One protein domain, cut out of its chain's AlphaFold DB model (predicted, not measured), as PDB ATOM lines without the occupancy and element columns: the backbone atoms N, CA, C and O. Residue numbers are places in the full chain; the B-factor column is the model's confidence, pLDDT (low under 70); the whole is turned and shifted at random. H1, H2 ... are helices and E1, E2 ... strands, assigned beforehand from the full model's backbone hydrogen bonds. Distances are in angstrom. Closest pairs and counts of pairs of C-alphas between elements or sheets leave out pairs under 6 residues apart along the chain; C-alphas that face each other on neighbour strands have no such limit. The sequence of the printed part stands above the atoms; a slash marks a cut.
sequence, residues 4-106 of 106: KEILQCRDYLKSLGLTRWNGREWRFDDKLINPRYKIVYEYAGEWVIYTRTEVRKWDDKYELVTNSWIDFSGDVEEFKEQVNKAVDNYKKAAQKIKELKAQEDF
ATOM      1  N   LYS A   4     145.439 105.785 170.113       92.50
ATOM      2  CA  LYS A   4     145.977 105.161 171.331       92.50
ATOM      3  C   LYS A   4     147.326 104.495 171.047       92.50
ATOM      4  O   LYS A   4     148.264 104.705 171.805       92.50
ATOM      5  N   GLU A   5     147.435 103.776 169.938       91.56
ATOM      6  CA  GLU A   5     148.677 103.140 169.478       91.56
ATOM      7  C   GLU A   5     149.759 104.178 169.166       91.56
ATOM      8  O   GLU A   5     150.883 104.055 169.639       91.56
ATOM      9  N   ILE A   6     149.403 105.273 168.481       90.56
ATOM     10  CA  ILE A   6     150.329 106.389 168.219       90.56
ATOM     11  C   ILE A   6     150.899 106.949 169.531       90.56
ATOM     12  O   ILE A   6     152.094 107.227 169.616       90.56
ATOM     13  N   LEU A   7     150.069 107.121 170.567       92.44
ATOM     14  CA  LEU A   7     150.538 107.594 171.873       92.44
ATOM     15  C   LEU A   7     151.467 106.580 172.552       92.44
ATOM     16  O   LEU A   7     152.498 106.989 173.079       92.44
ATOM     17  N   GLN A   8     151.162 105.283 172.469       94.81
ATOM     18  CA  GLN A   8     152.041 104.228 172.985       94.81
ATOM     19  C   GLN A   8     153.409 104.237 172.294       94.81
ATOM     20  O   GLN A   8     154.429 104.187 172.978       94.81
ATOM     21  N   CYS A   9     153.453 104.382 170.966       93.94
ATOM     22  CA  CYS A   9     154.706 104.507 170.221       93.94
ATOM     23  C   CYS A   9     155.500 105.748 170.658       93.94
ATOM     24  O   CYS A   9     156.700 105.659 170.908       93.94
ATOM     25  N   ARG A  10     154.842 106.903 170.832       94.38
ATOM     26  CA  ARG A  10     155.506 108.131 171.310       94.38
ATOM     27  C   ARG A  10     156.077 107.978 172.717       94.38
ATOM     28  O   ARG A  10     157.196 108.421 172.966       94.38
ATOM     29  N   ASP A  11     155.325 107.392 173.641       96.19
ATOM     30  CA  ASP A  11     155.800 107.190 175.012       96.19
ATOM     31  C   ASP A  11     156.928 106.160 175.063       96.19
ATOM     32  O   ASP A  11     157.895 106.337 175.805       96.19
ATOM     33  N   TYR A  12     156.880 105.154 174.190       96.94
ATOM     34  CA  TYR A  12     157.976 104.216 174.013       96.94
ATOM     35  C   TYR A  12     159.260 104.900 173.524       96.94
ATOM     36  O   TYR A  12     160.315 104.712 174.127       96.94
ATOM     37  N   LEU A  13     159.181 105.764 172.507       96.00
ATOM     38  CA  LEU A  13     160.340 106.523 172.019       96.00
ATOM     39  C   LEU A  13     160.965 107.384 173.126       96.00
ATOM     40  O   LEU A  13     162.186 107.401 173.277       96.00
ATOM     41  N   LYS A  14     160.141 108.039 173.954       95.94
ATOM     42  CA  LYS A  14     160.633 108.774 175.133       95.94
ATOM     43  C   LYS A  14     161.322 107.853 176.137       95.94
ATOM     44  O   LYS A  14     162.356 108.228 176.678       95.94
ATOM     45  N   SER A  15     160.775 106.659 176.382       96.88
ATOM     46  CA  SER A  15     161.359 105.687 177.321       96.88
ATOM     47  C   SER A  15     162.745 105.201 176.888       96.88
ATOM     48  O   SER A  15     163.575 104.862 177.725       96.88
ATOM     49  N   LEU A  16     163.020 105.236 175.582       95.62
ATOM     50  CA  LEU A  16     164.327 104.936 175.006       95.62
ATOM     51  C   LEU A  16     165.307 106.119 175.076       95.62
ATOM     52  O   LEU A  16     166.461 105.962 174.689       95.62
ATOM     53  N   GLY A  17     164.870 107.290 175.552       93.62
ATOM     54  CA  GLY A  17     165.682 108.505 175.632       93.62
ATOM     55  C   GLY A  17     165.682 109.354 174.359       93.62
ATOM     56  O   GLY A  17     166.496 110.270 174.245       93.62
ATOM     57  N   LEU A  18     164.792 109.078 173.396       93.62
ATOM     58  CA  LEU A  18     164.653 109.933 172.221       93.62
ATOM     59  C   LEU A  18     163.854 111.187 172.569       93.62
ATOM     60  O   LEU A  18     162.804 111.138 173.212       93.62
ATOM     61  N   THR A  19     164.327 112.319 172.064       92.75
ATOM     62  CA  THR A  19     163.643 113.604 172.151       92.75
ATOM     63  C   THR A  19     162.956 113.917 170.831       92.75
ATOM     64  O   THR A  19     163.440 113.575 169.747       92.75
ATOM     65  N   ARG A  20     161.788 114.556 170.927       91.88
ATOM     66  CA  ARG A  20     161.021 114.980 169.759       91.88
ATOM     67  C   ARG A  20     161.504 116.349 169.294       91.88
ATOM     68  O   ARG A  20     161.476 117.307 170.063       91.88
ATOM     69  N   TRP A  21     161.873 116.454 168.026       89.06
ATOM     70  CA  TRP A  21     162.391 117.660 167.395       89.06
ATOM     71  C   TRP A  21     161.521 118.093 166.209       89.06
ATOM     72  O   TRP A  21     160.950 117.260 165.500       89.06
ATOM     73  N   ASN A  22     161.344 119.406 166.031       86.62
ATOM     74  CA  ASN A  22     160.466 120.016 165.014       86.62
ATOM     75  C   ASN A  22     159.055 119.399 164.915       86.62
ATOM     76  O   ASN A  22     158.420 119.401 163.862       86.62
ATOM     77  N   GLY A  23     158.561 118.824 166.016       85.62
ATOM     78  CA  GLY A  23     157.263 118.154 166.079       85.62
ATOM     79  C   GLY A  23     157.150 116.853 165.275       85.62
ATOM     80  O   GLY A  23     156.066 116.275 165.259       85.62
ATOM     81  N   ARG A  24     158.215 116.352 164.638       90.50
ATOM     82  CA  ARG A  24     158.142 115.183 163.733       90.50
ATOM     83  C   ARG A  24     159.320 114.231 163.854       90.50
ATOM     84  O   ARG A  24     159.158 113.036 163.663       90.50
ATOM     85  N   GLU A  25     160.500 114.734 164.168       92.38
ATOM     86  CA  GLU A  25     161.704 113.916 164.251       92.38
ATOM     87  C   GLU A  25     161.894 113.402 165.670       92.38
ATOM     88  O   GLU A  25     161.606 114.102 166.636       92.38
ATOM     89  N   TRP A  26     162.411 112.190 165.792       93.75
ATOM     90  CA  TRP A  26     162.801 111.590 167.054       93.75
ATOM     91  C   TRP A  26     164.252 111.154 166.957       93.75
ATOM     92  O   TRP A  26     164.632 110.398 166.056       93.75
ATOM     93  N   ARG A  27     165.071 111.648 167.882       91.88
ATOM     94  CA  ARG A  27     166.516 111.420 167.895       91.88
ATOM     95  C   ARG A  27     167.078 111.499 169.305       91.88
ATOM     96  O   ARG A  27     166.427 112.020 170.207       91.88
ATOM     97  N   PHE A  28     168.293 110.999 169.487       90.81
ATOM     98  CA  PHE A  28     169.055 111.250 170.705       90.81
ATOM     99  C   PHE A  28     169.585 112.685 170.712       90.81
ATOM    100  O   PHE A  28     169.930 113.230 169.663       90.81
ATOM    101  N   ASP A  29     169.642 113.288 171.896       86.44
ATOM    102  CA  ASP A  29     170.310 114.572 172.105       86.44
ATOM    103  C   ASP A  29     171.782 114.315 172.456       86.44
ATOM    104  O   ASP A  29     172.157 114.218 173.624       86.44
ATOM    105  N   ASP A  30     172.603 114.089 171.428       80.88
ATOM    106  CA  ASP A  30     174.034 113.822 171.575       80.88
ATOM    107  C   ASP A  30     174.851 114.951 170.940       80.88
ATOM    108  O   ASP A  30     174.773 115.203 169.739       80.88
ATOM    109  N   LYS A  31     175.656 115.633 171.760       78.19
ATOM    110  CA  LYS A  31     176.486 116.771 171.338       78.19
ATOM    111  C   LYS A  31     177.626 116.371 170.398       78.19
ATOM    112  O   LYS A  31     178.164 117.239 169.714       78.19
ATOM    113  N   LEU A  32     178.016 115.096 170.384       72.69
ATOM    114  CA  LEU A  32     179.101 114.575 169.546       72.69
ATOM    115  C   LEU A  32     178.635 114.232 168.129       72.69
ATOM    116  O   LEU A  32     179.463 114.047 167.236       72.69
ATOM    117  N   ILE A  33     177.322 114.133 167.920       79.62
ATOM    118  CA  ILE A  33     176.714 113.687 166.672       79.62
ATOM    119  C   ILE A  33     175.926 114.843 166.068       79.62
ATOM    120  O   ILE A  33     175.270 115.617 166.762       79.62
ATOM    121  N   ASN A  34     175.988 114.976 164.743       75.88
ATOM    122  CA  ASN A  34     175.260 116.031 164.050       75.88
ATOM    123  C   ASN A  34     173.750 115.972 164.380       75.88
ATOM    124  O   ASN A  34     173.131 114.920 164.183       75.88
ATOM    125  N   PRO A  35     173.121 117.092 164.789       69.50
ATOM    126  CA  PRO A  35     171.695 117.128 165.101       69.50
ATOM    127  C   PRO A  35     170.804 116.725 163.921       69.50
ATOM    128  O   PRO A  35     169.648 116.401 164.133       69.50
ATOM    129  N   ARG A  36     171.299 116.697 162.678       72.75
ATOM    130  CA  ARG A  36     170.537 116.207 161.514       72.75
ATOM    131  C   ARG A  36     170.219 114.706 161.554       72.75
ATOM    132  O   ARG A  36     169.405 114.248 160.754       72.75
ATOM    133  N   TYR A  37     170.836 113.945 162.457       82.38
ATOM    134  CA  TYR A  37     170.539 112.530 162.632       82.38
ATOM    135  C   TYR A  37     169.141 112.307 163.227       82.38
ATOM    136  O   TYR A  37     168.740 112.972 164.179       82.38
ATOM    137  N   LYS A  38     168.407 111.330 162.694       88.38
ATOM    138  CA  LYS A  38     167.063 110.952 163.147       88.38
ATOM    139  C   LYS A  38     166.927 109.436 163.190       88.38
ATOM    140  O   LYS A  38     167.398 108.752 162.290       88.38
ATOM    141  N   ILE A  39     166.270 108.932 164.232       91.12
ATOM    142  CA  ILE A  39     165.921 107.511 164.383       91.12
ATOM    143  C   ILE A  39     164.528 107.267 163.816       91.12
ATOM    144  O   ILE A  39     164.315 106.296 163.096       91.12
ATOM    145  N   VAL A  40     163.579 108.157 164.117       93.38
ATOM    146  CA  VAL A  40     162.201 108.055 163.629       93.38
ATOM    147  C   VAL A  40     161.732 109.402 163.092       93.38
ATOM    148  O   VAL A  40     162.036 110.449 163.660       93.38
ATOM    149  N   TYR A  41     160.980 109.378 161.999       92.12
ATOM    150  CA  TYR A  41     160.220 110.513 161.495       92.12
ATOM    151  C   TYR A  41     158.728 110.186 161.533       92.12
ATOM    152  O   TYR A  41     158.296 109.161 161.025       92.12
ATOM    153  N   GLU A  42     157.954 111.058 162.163       90.56
ATOM    154  CA  GLU A  42     156.520 110.931 162.386       90.56
ATOM    155  C   GLU A  42     155.774 111.990 161.568       90.56
ATOM    156  O   GLU A  42     155.957 113.195 161.776       90.56
ATOM    157  N   TYR A  43     154.881 111.559 160.681       86.94
ATOM    158  CA  TYR A  43     154.040 112.459 159.901       86.94
ATOM    159  C   TYR A  43     152.615 111.932 159.815       86.94
ATOM    160  O   TYR A  43     152.382 110.838 159.335       86.94
ATOM    161  N   ALA A  44     151.652 112.712 160.311       82.56
ATOM    162  CA  ALA A  44     150.226 112.374 160.256       82.56
ATOM    163  C   ALA A  44     149.844 110.976 160.810       82.56
ATOM    164  O   ALA A  44     148.788 110.451 160.477       82.56
ATOM    165  N   GLY A  45     150.655 110.399 161.706       77.50
ATOM    166  CA  GLY A  45     150.437 109.052 162.256       77.50
ATOM    167  C   GLY A  45     151.107 107.926 161.463       77.50
ATOM    168  O   GLY A  45     151.046 106.776 161.896       77.50
ATOM    169  N   GLU A  46     151.769 108.264 160.360       85.75
ATOM    170  CA  GLU A  46     152.712 107.418 159.634       85.75
ATOM    171  C   GLU A  46     154.120 107.613 160.195       85.75
ATOM    172  O   GLU A  46     154.469 108.684 160.719       85.75
ATOM    173  N   TRP A  47     154.927 106.559 160.105       91.88
ATOM    174  CA  TRP A  47     156.229 106.504 160.748       91.88
ATOM    175  C   TRP A  47     157.277 105.992 159.782       91.88
ATOM    176  O   TRP A  47     157.100 104.968 159.141       91.88
ATOM    177  N   VAL A  48     158.413 106.670 159.743       92.25
ATOM    178  CA  VAL A  48     159.591 106.236 159.003       92.25
ATOM    179  C   VAL A  48     160.698 105.960 160.008       92.25
ATOM    180  O   VAL A  48     161.112 106.868 160.729       92.25
ATOM    181  N   ILE A  49     161.174 104.717 160.076       92.31
ATOM    182  CA  ILE A  49     162.219 104.283 161.014       92.31
ATOM    183  C   ILE A  49     163.538 104.130 160.260       92.31
ATOM    184  O   ILE A  49     163.631 103.353 159.312       92.31
ATOM    185  N   TYR A  50     164.572 104.849 160.687       90.19
ATOM    186  CA  TYR A  50     165.897 104.830 160.076       90.19
ATOM    187  C   TYR A  50     166.771 103.768 160.732       90.19
ATOM    188  O   TYR A  50     167.193 103.913 161.874       90.19
ATOM    189  N   THR A  51     167.043 102.682 160.014       82.75
ATOM    190  CA  THR A  51     167.582 101.462 160.631       82.75
ATOM    191  C   THR A  51     169.082 101.297 160.484       82.75
ATOM    192  O   THR A  51     169.704 100.729 161.375       82.75
ATOM    193  N   ARG A  52     169.702 101.791 159.409       76.12
ATOM    194  CA  ARG A  52     171.152 101.680 159.200       76.12
ATOM    195  C   ARG A  52     171.814 103.027 159.361       76.12
ATOM    196  O   ARG A  52     171.406 103.993 158.722       76.12
ATOM    197  N   THR A  53     172.882 103.039 160.148       82.50
ATOM    198  CA  THR A  53     173.676 104.232 160.403       82.50
ATOM    199  C   THR A  53     175.130 103.996 160.003       82.50
ATOM    200  O   THR A  53     175.738 103.018 160.430       82.50
ATOM    201  N   GLU A  54     175.690 104.892 159.198       82.62
ATOM    202  CA  GLU A  54     177.117 104.947 158.882       82.62
ATOM    203  C   GLU A  54     177.770 106.162 159.528       82.62
ATOM    204  O   GLU A  54     177.184 107.238 159.580       82.62
ATOM    205  N   VAL A  55     178.999 105.986 160.006       85.88
ATOM    206  CA  VAL A  55     179.802 107.078 160.560       85.88
ATOM    207  C   VAL A  55     180.605 107.704 159.426       85.88
ATOM    208  O   VAL A  55     181.414 107.020 158.798       85.88
ATOM    209  N   ARG A  56     180.416 109.001 159.194       86.12
ATOM    210  CA  ARG A  56     181.275 109.821 158.333       86.12
ATOM    211  C   ARG A  56     181.960 110.888 159.170       86.12
ATOM    212  O   ARG A  56     181.347 111.440 160.076       86.12
ATOM    213  N   LYS A  57     183.222 111.180 158.872       82.69
ATOM    214  CA  LYS A  57     183.947 112.301 159.472       82.69
ATOM    215  C   LYS A  57     183.907 113.479 158.500       82.69
ATOM    216  O   LYS A  57     184.250 113.305 157.333       82.69
ATOM    217  N   TRP A  58     183.493 114.642 158.986       78.06
ATOM    218  CA  TRP A  58     183.536 115.917 158.273       78.06
ATOM    219  C   TRP A  58     184.309 116.900 159.134       78.06
ATOM    220  O   TRP A  58     183.834 117.250 160.213       78.06
ATOM    221  N   ASP A  59     185.486 117.316 158.672       75.50
ATOM    222  CA  ASP A  59     186.379 118.217 159.404       75.50
ATOM    223  C   ASP A  59     186.591 117.768 160.869       75.50
ATOM    224  O   ASP A  59     187.260 116.762 161.121       75.50
ATOM    225  N   ASP A  60     185.993 118.478 161.831       71.94
ATOM    226  CA  ASP A  60     186.077 118.261 163.278       71.94
ATOM    227  C   ASP A  60     184.943 117.391 163.866       71.94
ATOM    228  O   ASP A  60     184.998 117.015 165.046       71.94
ATOM    229  N   LYS A  61     183.927 117.042 163.066       73.38
ATOM    230  CA  LYS A  61     182.684 116.389 163.514       73.38
ATOM    231  C   LYS A  61     182.457 115.020 162.887       73.38
ATOM    232  O   LYS A  61     182.894 114.723 161.777       73.38
ATOM    233  N   TYR A  62     181.680 114.205 163.595       82.56
ATOM    234  CA  TYR A  62     181.151 112.957 163.066       82.56
ATOM    235  C   TYR A  62     179.675 113.121 162.707       82.56
ATOM    236  O   TYR A  62     178.857 113.634 163.473       82.56
ATOM    237  N   GLU A  63     179.331 112.674 161.511       83.44
ATOM    238  CA  GLU A  63     177.969 112.572 161.024       83.44
ATOM    239  C   GLU A  63     177.541 111.106 161.034       83.44
ATOM    240  O   GLU A  63     178.246 110.224 160.542       83.44
ATOM    241  N   LEU A  64     176.358 110.864 161.590       84.31
ATOM    242  CA  LEU A  64     175.654 109.603 161.451       84.31
ATOM    243  C   LEU A  64     174.728 109.706 160.239       84.31
ATOM    244  O   LEU A  64     173.715 110.402 160.279       84.31
ATOM    245  N   VAL A  65     175.088 109.034 159.149       81.00
ATOM    246  CA  VAL A  65     174.301 109.011 157.914       81.00
ATOM    247  C   VAL A  65     173.349 107.829 157.945       81.00
ATOM    248  O   VAL A  65     173.762 106.681 158.116       81.00
ATOM    249  N   THR A  66     172.062 108.110 157.769       78.50
ATOM    250  CA  THR A  66     171.028 107.084 157.663       78.50
ATOM    251  C   THR A  66     170.928 106.583 156.226       78.50
ATOM    252  O   THR A  66     170.590 107.361 155.336       78.50
ATOM    253  N   ASN A  67     171.172 105.293 155.998       74.69
ATOM    254  CA  ASN A  67     171.211 104.717 154.643       74.69
ATOM    255  C   ASN A  67     170.012 103.840 154.294       74.69
ATOM    256  O   ASN A  67     169.859 103.426 153.149       74.69
ATOM    257  N   SER A  68     169.178 103.524 155.277       83.75
ATOM    258  CA  SER A  68     167.952 102.768 155.069       83.75
ATOM    259  C   SER A  68     166.856 103.316 155.955       83.75
ATOM    260  O   SER A  68     167.105 103.726 157.094       83.75
ATOM    261  N   TRP A  69     165.642 103.286 155.428       85.69
ATOM    262  CA  TRP A  69     164.442 103.581 156.181       85.69
ATOM    263  C   TRP A  69     163.366 102.539 155.901       85.69
ATOM    264  O   TRP A  69     163.332 101.936 154.829       85.69
ATOM    265  N   ILE A  70     162.508 102.333 156.889       84.75
ATOM    266  CA  ILE A  70     161.323 101.487 156.803       84.75
ATOM    267  C   ILE A  70     160.128 102.413 156.956       84.75
ATOM    268  O   ILE A  70     160.024 103.099 157.972       84.75
ATOM    269  N   ASP A  71     159.266 102.445 155.945       84.56
ATOM    270  CA  ASP A  71     157.926 102.999 156.107       84.56
ATOM    271  C   ASP A  71     157.100 102.007 156.928       84.56
ATOM    272  O   ASP A  71     157.026 100.820 156.600       84.56
ATOM    273  N   PHE A  72     156.579 102.471 158.054       83.00
ATOM    274  CA  PHE A  72     155.997 101.632 159.078       83.00
ATOM    275  C   PHE A  72     154.499 101.900 159.217       83.00
ATOM    276  O   PHE A  72     154.061 102.933 159.732       83.00
ATOM    277  N   SER A  73     153.723 100.896 158.818       78.56
ATOM    278  CA  SER A  73     152.264 100.846 158.931       78.56
ATOM    279  C   SER A  73     151.759  99.719 159.846       78.56
ATOM    280  O   SER A  73     150.544  99.546 159.968       78.56
ATOM    281  N   GLY A  74     152.671  98.986 160.497       78.69
ATOM    282  CA  GLY A  74     152.376  97.854 161.382       78.69
ATOM    283  C   GLY A  74     151.809  98.249 162.751       78.69
ATOM    284  O   GLY A  74     151.402  99.394 162.985       78.69
ATOM    285  N   ASP A  75     151.771  97.282 163.667       89.12
ATOM    286  CA  ASP A  75     151.266  97.472 165.032       89.12
ATOM    287  C   ASP A  75     152.331  97.999 166.017       89.12
ATOM    288  O   ASP A  75     153.465  98.316 165.664       89.12
ATOM    289  N   VAL A  76     151.963  98.152 167.290       91.38
ATOM    290  CA  VAL A  76     152.863  98.723 168.305       91.38
ATOM    291  C   VAL A  76     154.057  97.811 168.616       91.38
ATOM    292  O   VAL A  76     155.131  98.321 168.937       91.38
ATOM    293  N   GLU A  77     153.912  96.489 168.546       93.25
ATOM    294  CA  GLU A  77     155.005  95.565 168.874       93.25
ATOM    295  C   GLU A  77     156.019  95.489 167.733       93.25
ATOM    296  O   GLU A  77     157.223  95.626 167.973       93.25
ATOM    297  N   GLU A  78     155.548  95.408 166.487       90.56
ATOM    298  CA  GLU A  78     156.426  95.498 165.318       90.56
ATOM    299  C   GLU A  78     157.169  96.845 165.282       90.56
ATOM    300  O   GLU A  78     158.368  96.893 164.985       90.56
ATOM    301  N   PHE A  79     156.500  97.943 165.661       92.75
ATOM    302  CA  PHE A  79     157.126  99.262 165.761       92.75
ATOM    303  C   PHE A  79     158.309  99.236 166.730       92.75
ATOM    304  O   PHE A  79     159.411  99.679 166.396       92.75
ATOM    305  N   LYS A  80     158.092  98.695 167.936       94.44
ATOM    306  CA  LYS A  80     159.130  98.591 168.968       94.44
ATOM    307  C   LYS A  80     160.319  97.775 168.480       94.44
ATOM    308  O   LYS A  80     161.458  98.179 168.708       94.44
ATOM    309  N   GLU A  81     160.078  96.659 167.798       93.62
ATOM    310  CA  GLU A  81     161.149  95.813 167.272       93.62
ATOM    311  C   GLU A  81     162.035  96.581 166.277       93.62
ATOM    312  O   GLU A  81     163.265  96.569 166.389       93.62
ATOM    313  N   GLN A  82     161.422  97.301 165.334       92.69
ATOM    314  CA  GLN A  82     162.161  98.075 164.333       92.69
ATOM    315  C   GLN A  82     162.902  99.267 164.952       92.69
ATOM    316  O   GLN A  82     164.056  99.530 164.598       92.69
ATOM    317  N   VAL A  83     162.288  99.957 165.916       94.19
ATOM    318  CA  VAL A  83     162.940 101.045 166.656       94.19
ATOM    319  C   VAL A  83     164.126 100.531 167.470       94.19
ATOM    320  O   VAL A  83     165.179 101.165 167.449       94.19
ATOM    321  N   ASN A  84     164.013  99.380 168.137       94.81
ATOM    322  CA  ASN A  84     165.135  98.797 168.879       94.81
ATOM    323  C   ASN A  84     166.325  98.504 167.967       94.81
ATOM    324  O   ASN A  84     167.448  98.888 168.288       94.81
ATOM    325  N   LYS A  85     166.084  97.915 166.789       92.12
ATOM    326  CA  LYS A  85     167.141  97.681 165.790       92.12
ATOM    327  C   LYS A  85     167.828  98.987 165.378       92.12
ATOM    328  O   LYS A  85     169.057  99.043 165.306       92.12
ATOM    329  N   ALA A  86     167.052 100.043 165.135       92.12
ATOM    330  CA  ALA A  86     167.581 101.362 164.801       92.12
ATOM    331  C   ALA A  86     168.421 101.965 165.944       92.12
ATOM    332  O   ALA A  86     169.532 102.448 165.716       92.12
ATOM    333  N   VAL A  87     167.927 101.882 167.181       92.81
ATOM    334  CA  VAL A  87     168.616 102.372 168.384       92.81
ATOM    335  C   VAL A  87     169.906 101.601 168.663       92.81
ATOM    336  O   VAL A  87     170.913 102.210 169.021       92.81
ATOM    337  N   ASP A  88     169.928 100.285 168.478       93.06
ATOM    338  CA  ASP A  88     171.145  99.492 168.662       93.06
ATOM    339  C   ASP A  88     172.211  99.842 167.622       93.06
ATOM    340  O   ASP A  88     173.396  99.964 167.951       93.06
ATOM    341  N   ASN A  89     171.798 100.077 166.374       90.81
ATOM    342  CA  ASN A  89     172.704 100.541 165.328       90.81
ATOM    343  C   ASN A  89     173.248 101.944 165.624       90.81
ATOM    344  O   ASN A  89     174.444 102.177 165.438       90.81
ATOM    345  N   TYR A  90     172.418 102.845 166.156       91.00
ATOM    346  CA  TYR A  90     172.881 104.132 166.672       91.00
ATOM    347  C   TYR A  90     173.937 103.964 167.760       91.00
ATOM    348  O   TYR A  90     175.022 104.526 167.644       91.00
ATOM    349  N   LYS A  91     173.651 103.175 168.802       90.56
ATOM    350  CA  LYS A  91     174.559 102.996 169.945       90.56
ATOM    351  C   LYS A  91     175.920 102.466 169.503       90.56
ATOM    352  O   LYS A  91     176.942 102.980 169.948       90.56
ATOM    353  N   LYS A  92     175.943 101.493 168.584       91.31
ATOM    354  CA  LYS A  92     177.184 100.971 167.987       91.31
ATOM    355  C   LYS A  92     177.955 102.053 167.227       91.31
ATOM    356  O   LYS A  92     179.165 102.173 167.392       91.31
ATOM    357  N   ALA A  93     177.266 102.858 166.420       89.00
ATOM    358  CA  ALA A  93     177.895 103.932 165.655       89.00
ATOM    359  C   ALA A  93     178.418 105.064 166.560       89.00
ATOM    360  O   ALA A  93     179.542 105.527 166.380       89.00
ATOM    361  N   ALA A  94     177.644 105.462 167.570       88.88
ATOM    362  CA  ALA A  94     178.027 106.458 168.567       88.88
ATOM    363  C   ALA A  94     179.235 106.000 169.400       88.88
ATOM    364  O   ALA A  94     180.142 106.787 169.659       88.88
ATOM    365  N   GLN A  95     179.285 104.720 169.778       90.38
ATOM    366  CA  GLN A  95     180.439 104.146 170.466       90.38
ATOM    367  C   GLN A  95     181.699 104.203 169.592       90.38
ATOM    368  O   GLN A  95     182.736 104.678 170.047       90.38
ATOM    369  N   LYS A  96     181.583 103.830 168.313       89.75
ATOM    370  CA  LYS A  96     182.687 103.941 167.351       89.75
ATOM    371  C   LYS A  96     183.196 105.382 167.217       89.75
ATOM    372  O   LYS A  96     184.397 105.598 167.128       89.75
ATOM    373  N   ILE A  97     182.307 106.377 167.222       88.75
ATOM    374  CA  ILE A  97     182.699 107.796 167.199       88.75
ATOM    375  C   ILE A  97     183.536 108.163 168.428       88.75
ATOM    376  O   ILE A  97     184.563 108.825 168.291       88.75
ATOM    377  N   LYS A  98     183.122 107.723 169.621       87.94
ATOM    378  CA  LYS A  98     183.862 107.984 170.865       87.94
ATOM    379  C   LYS A  98     185.258 107.367 170.833       87.94
ATOM    380  O   LYS A  98     186.213 108.018 171.242       87.94
ATOM    381  N   GLU A  99     185.375 106.147 170.315       90.06
ATOM    382  CA  GLU A  99     186.659 105.459 170.144       90.06
ATOM    383  C   GLU A  99     187.577 106.193 169.163       90.06
ATOM    384  O   GLU A  99     188.759 106.360 169.448       90.06
ATOM    385  N   LEU A 100     187.034 106.682 168.043       86.88
ATOM    386  CA  LEU A 100     187.802 107.464 167.073       86.88
ATOM    387  C   LEU A 100     188.267 108.806 167.659       86.88
ATOM    388  O   LEU A 100     189.424 109.163 167.470       86.88
ATOM    389  N   LYS A 101     187.419 109.515 168.419       84.00
ATOM    390  CA  LYS A 101     187.824 110.754 169.111       84.00
ATOM    391  C   LYS A 101     188.957 110.518 170.106       84.00
ATOM    392  O   LYS A 101     189.937 111.249 170.085       84.00
ATOM    393  N   ALA A 102     188.855 109.471 170.923       86.00
ATOM    394  CA  ALA A 102     189.881 109.158 171.916       86.00
ATOM    395  C   ALA A 102     191.262 108.860 171.296       86.00
ATOM    396  O   ALA A 102     192.273 109.054 171.963       86.00
ATOM    397  N   GLN A 103     191.308 108.391 170.043       84.62
ATOM    398  CA  GLN A 103     192.554 108.174 169.297       84.62
ATOM    399  C   GLN A 103     193.129 109.461 168.689       84.62
ATOM    400  O   GLN A 103     194.329 109.522 168.462       84.62
ATOM    401  N   GLU A 104     192.292 110.459 168.389       80.69
ATOM    402  CA  GLU A 104     192.726 111.755 167.839       80.69
ATOM    403  C   GLU A 104     193.307 112.686 168.908       80.69
ATOM    404  O   GLU A 104     194.117 113.550 168.585       80.69
ATOM    405  N   ASP A 105     192.889 112.512 170.164       71.06
ATOM    406  CA  ASP A 105     193.328 113.320 171.307       71.06
ATOM    407  C   ASP A 105     194.672 112.844 171.923       71.06
ATOM    408  O   ASP A 105     195.096 113.390 172.945       71.06
ATOM    409  N   PHE A 106     195.331 111.834 171.333       53.59
ATOM    410  CA  PHE A 106     196.584 111.208 171.798       53.59
ATOM    411  C   PHE A 106     197.767 111.519 170.871       53.59
ATOM    412  O   PHE A 106     198.884 111.723 171.403       53.59
TER     413      PHE A 106
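AT A GLANCE: This is residues 4 to 106 of the 106 residues of an uncharacterized protein of Methanobrevibacter sp (UniProt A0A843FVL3). A long two-stranded ribbon, E4 and E5, is covered along its length by one long helix, H2, and at one end it continues through short strands E3, E2 and E1 into a strongly twisted, curled sheet. The short helix H1 packs on the same face of that sheet as H2, near the start of H2, and the other face has no named helix. The 103 printed residues hold two named helices and five named strands, along the chain H1 E1 E2 E3 E4 E5 H2; the sheet's order is E1 - E2 - E3 - E4 - E5, all antiparallel, and the class is mixed, helices and strands. The whole is compact, with a radius of gyration of the C-alphas of 14.2 A, and its outline is a rod of 51 by 23 by 22 A.

HOW THE PARTS SIT: Start with H1, residues 4 to 15, which is on the sheet at a height of 9.4 A and lies only just over E1, residues 19 to 21, on which 3 of its 12 C-alphas fall. It runs along the strands, at 8 degrees to E1 on the local plane. The strands make a meander, each the antiparallel neighbour of the one before. E1 forms a hairpin with E2, residues 25 to 27; look for N 21 and O 25, 2.7 A apart. E2 forms a hairpin with E3, residues 40 to 43, where N 26 and O 40 are 2.8 A apart. E3 and E4, residues 46 to 58, are a hairpin with N 41 and O 48 at 2.8 A. E4 and E5, residues 61 to 72, are a hairpin too, with N 54 and O 65 at 2.8 A; E4 bends by 69 degrees at residue 55 and E5 by 53 degrees at residue 68. H2, residues 76 to 104, is on the same face as H1, at a height of 9.1 A over E4 and E5, along the strands at 13 degrees to E5 on the local plane. Its closest C-alpha pair with E4 is Thr 51 and Ala 86, 4.2 A. With its residues 76 to 80 alone H2 touches H1, the closest C-alphas being Glu 5 and Val 76 at 6.2 A; the two run the same way at a shallow tilt of 21 degrees. In H1 and H2 every O i to N i+4 pair is within hydrogen-bond range.

IN THESE COORDINATES: Find C-alpha 4 at (145.977, 105.161, 171.331); from there H1 runs 16.5 A to C-alpha 15. The short strands E1, E2 and E3 follow. E4 then runs 32.0 A from C-alpha 46 at (152.712, 107.418, 159.634), and E5 returns over 30.8 A. H2 spans 41.9 A and ends at C-alpha 104, (192.726, 111.755, 167.839).

THE WHOLE: The C-alphas farthest apart are those of Lys 4 and Phe 106, 51.0 A, and the printed part has no cut. The link from E2 to E3, residues 28 to 39, is long; the others are tight. The mean pLDDT of the printed part is 86.9, and residues 35 and 106 are under 70.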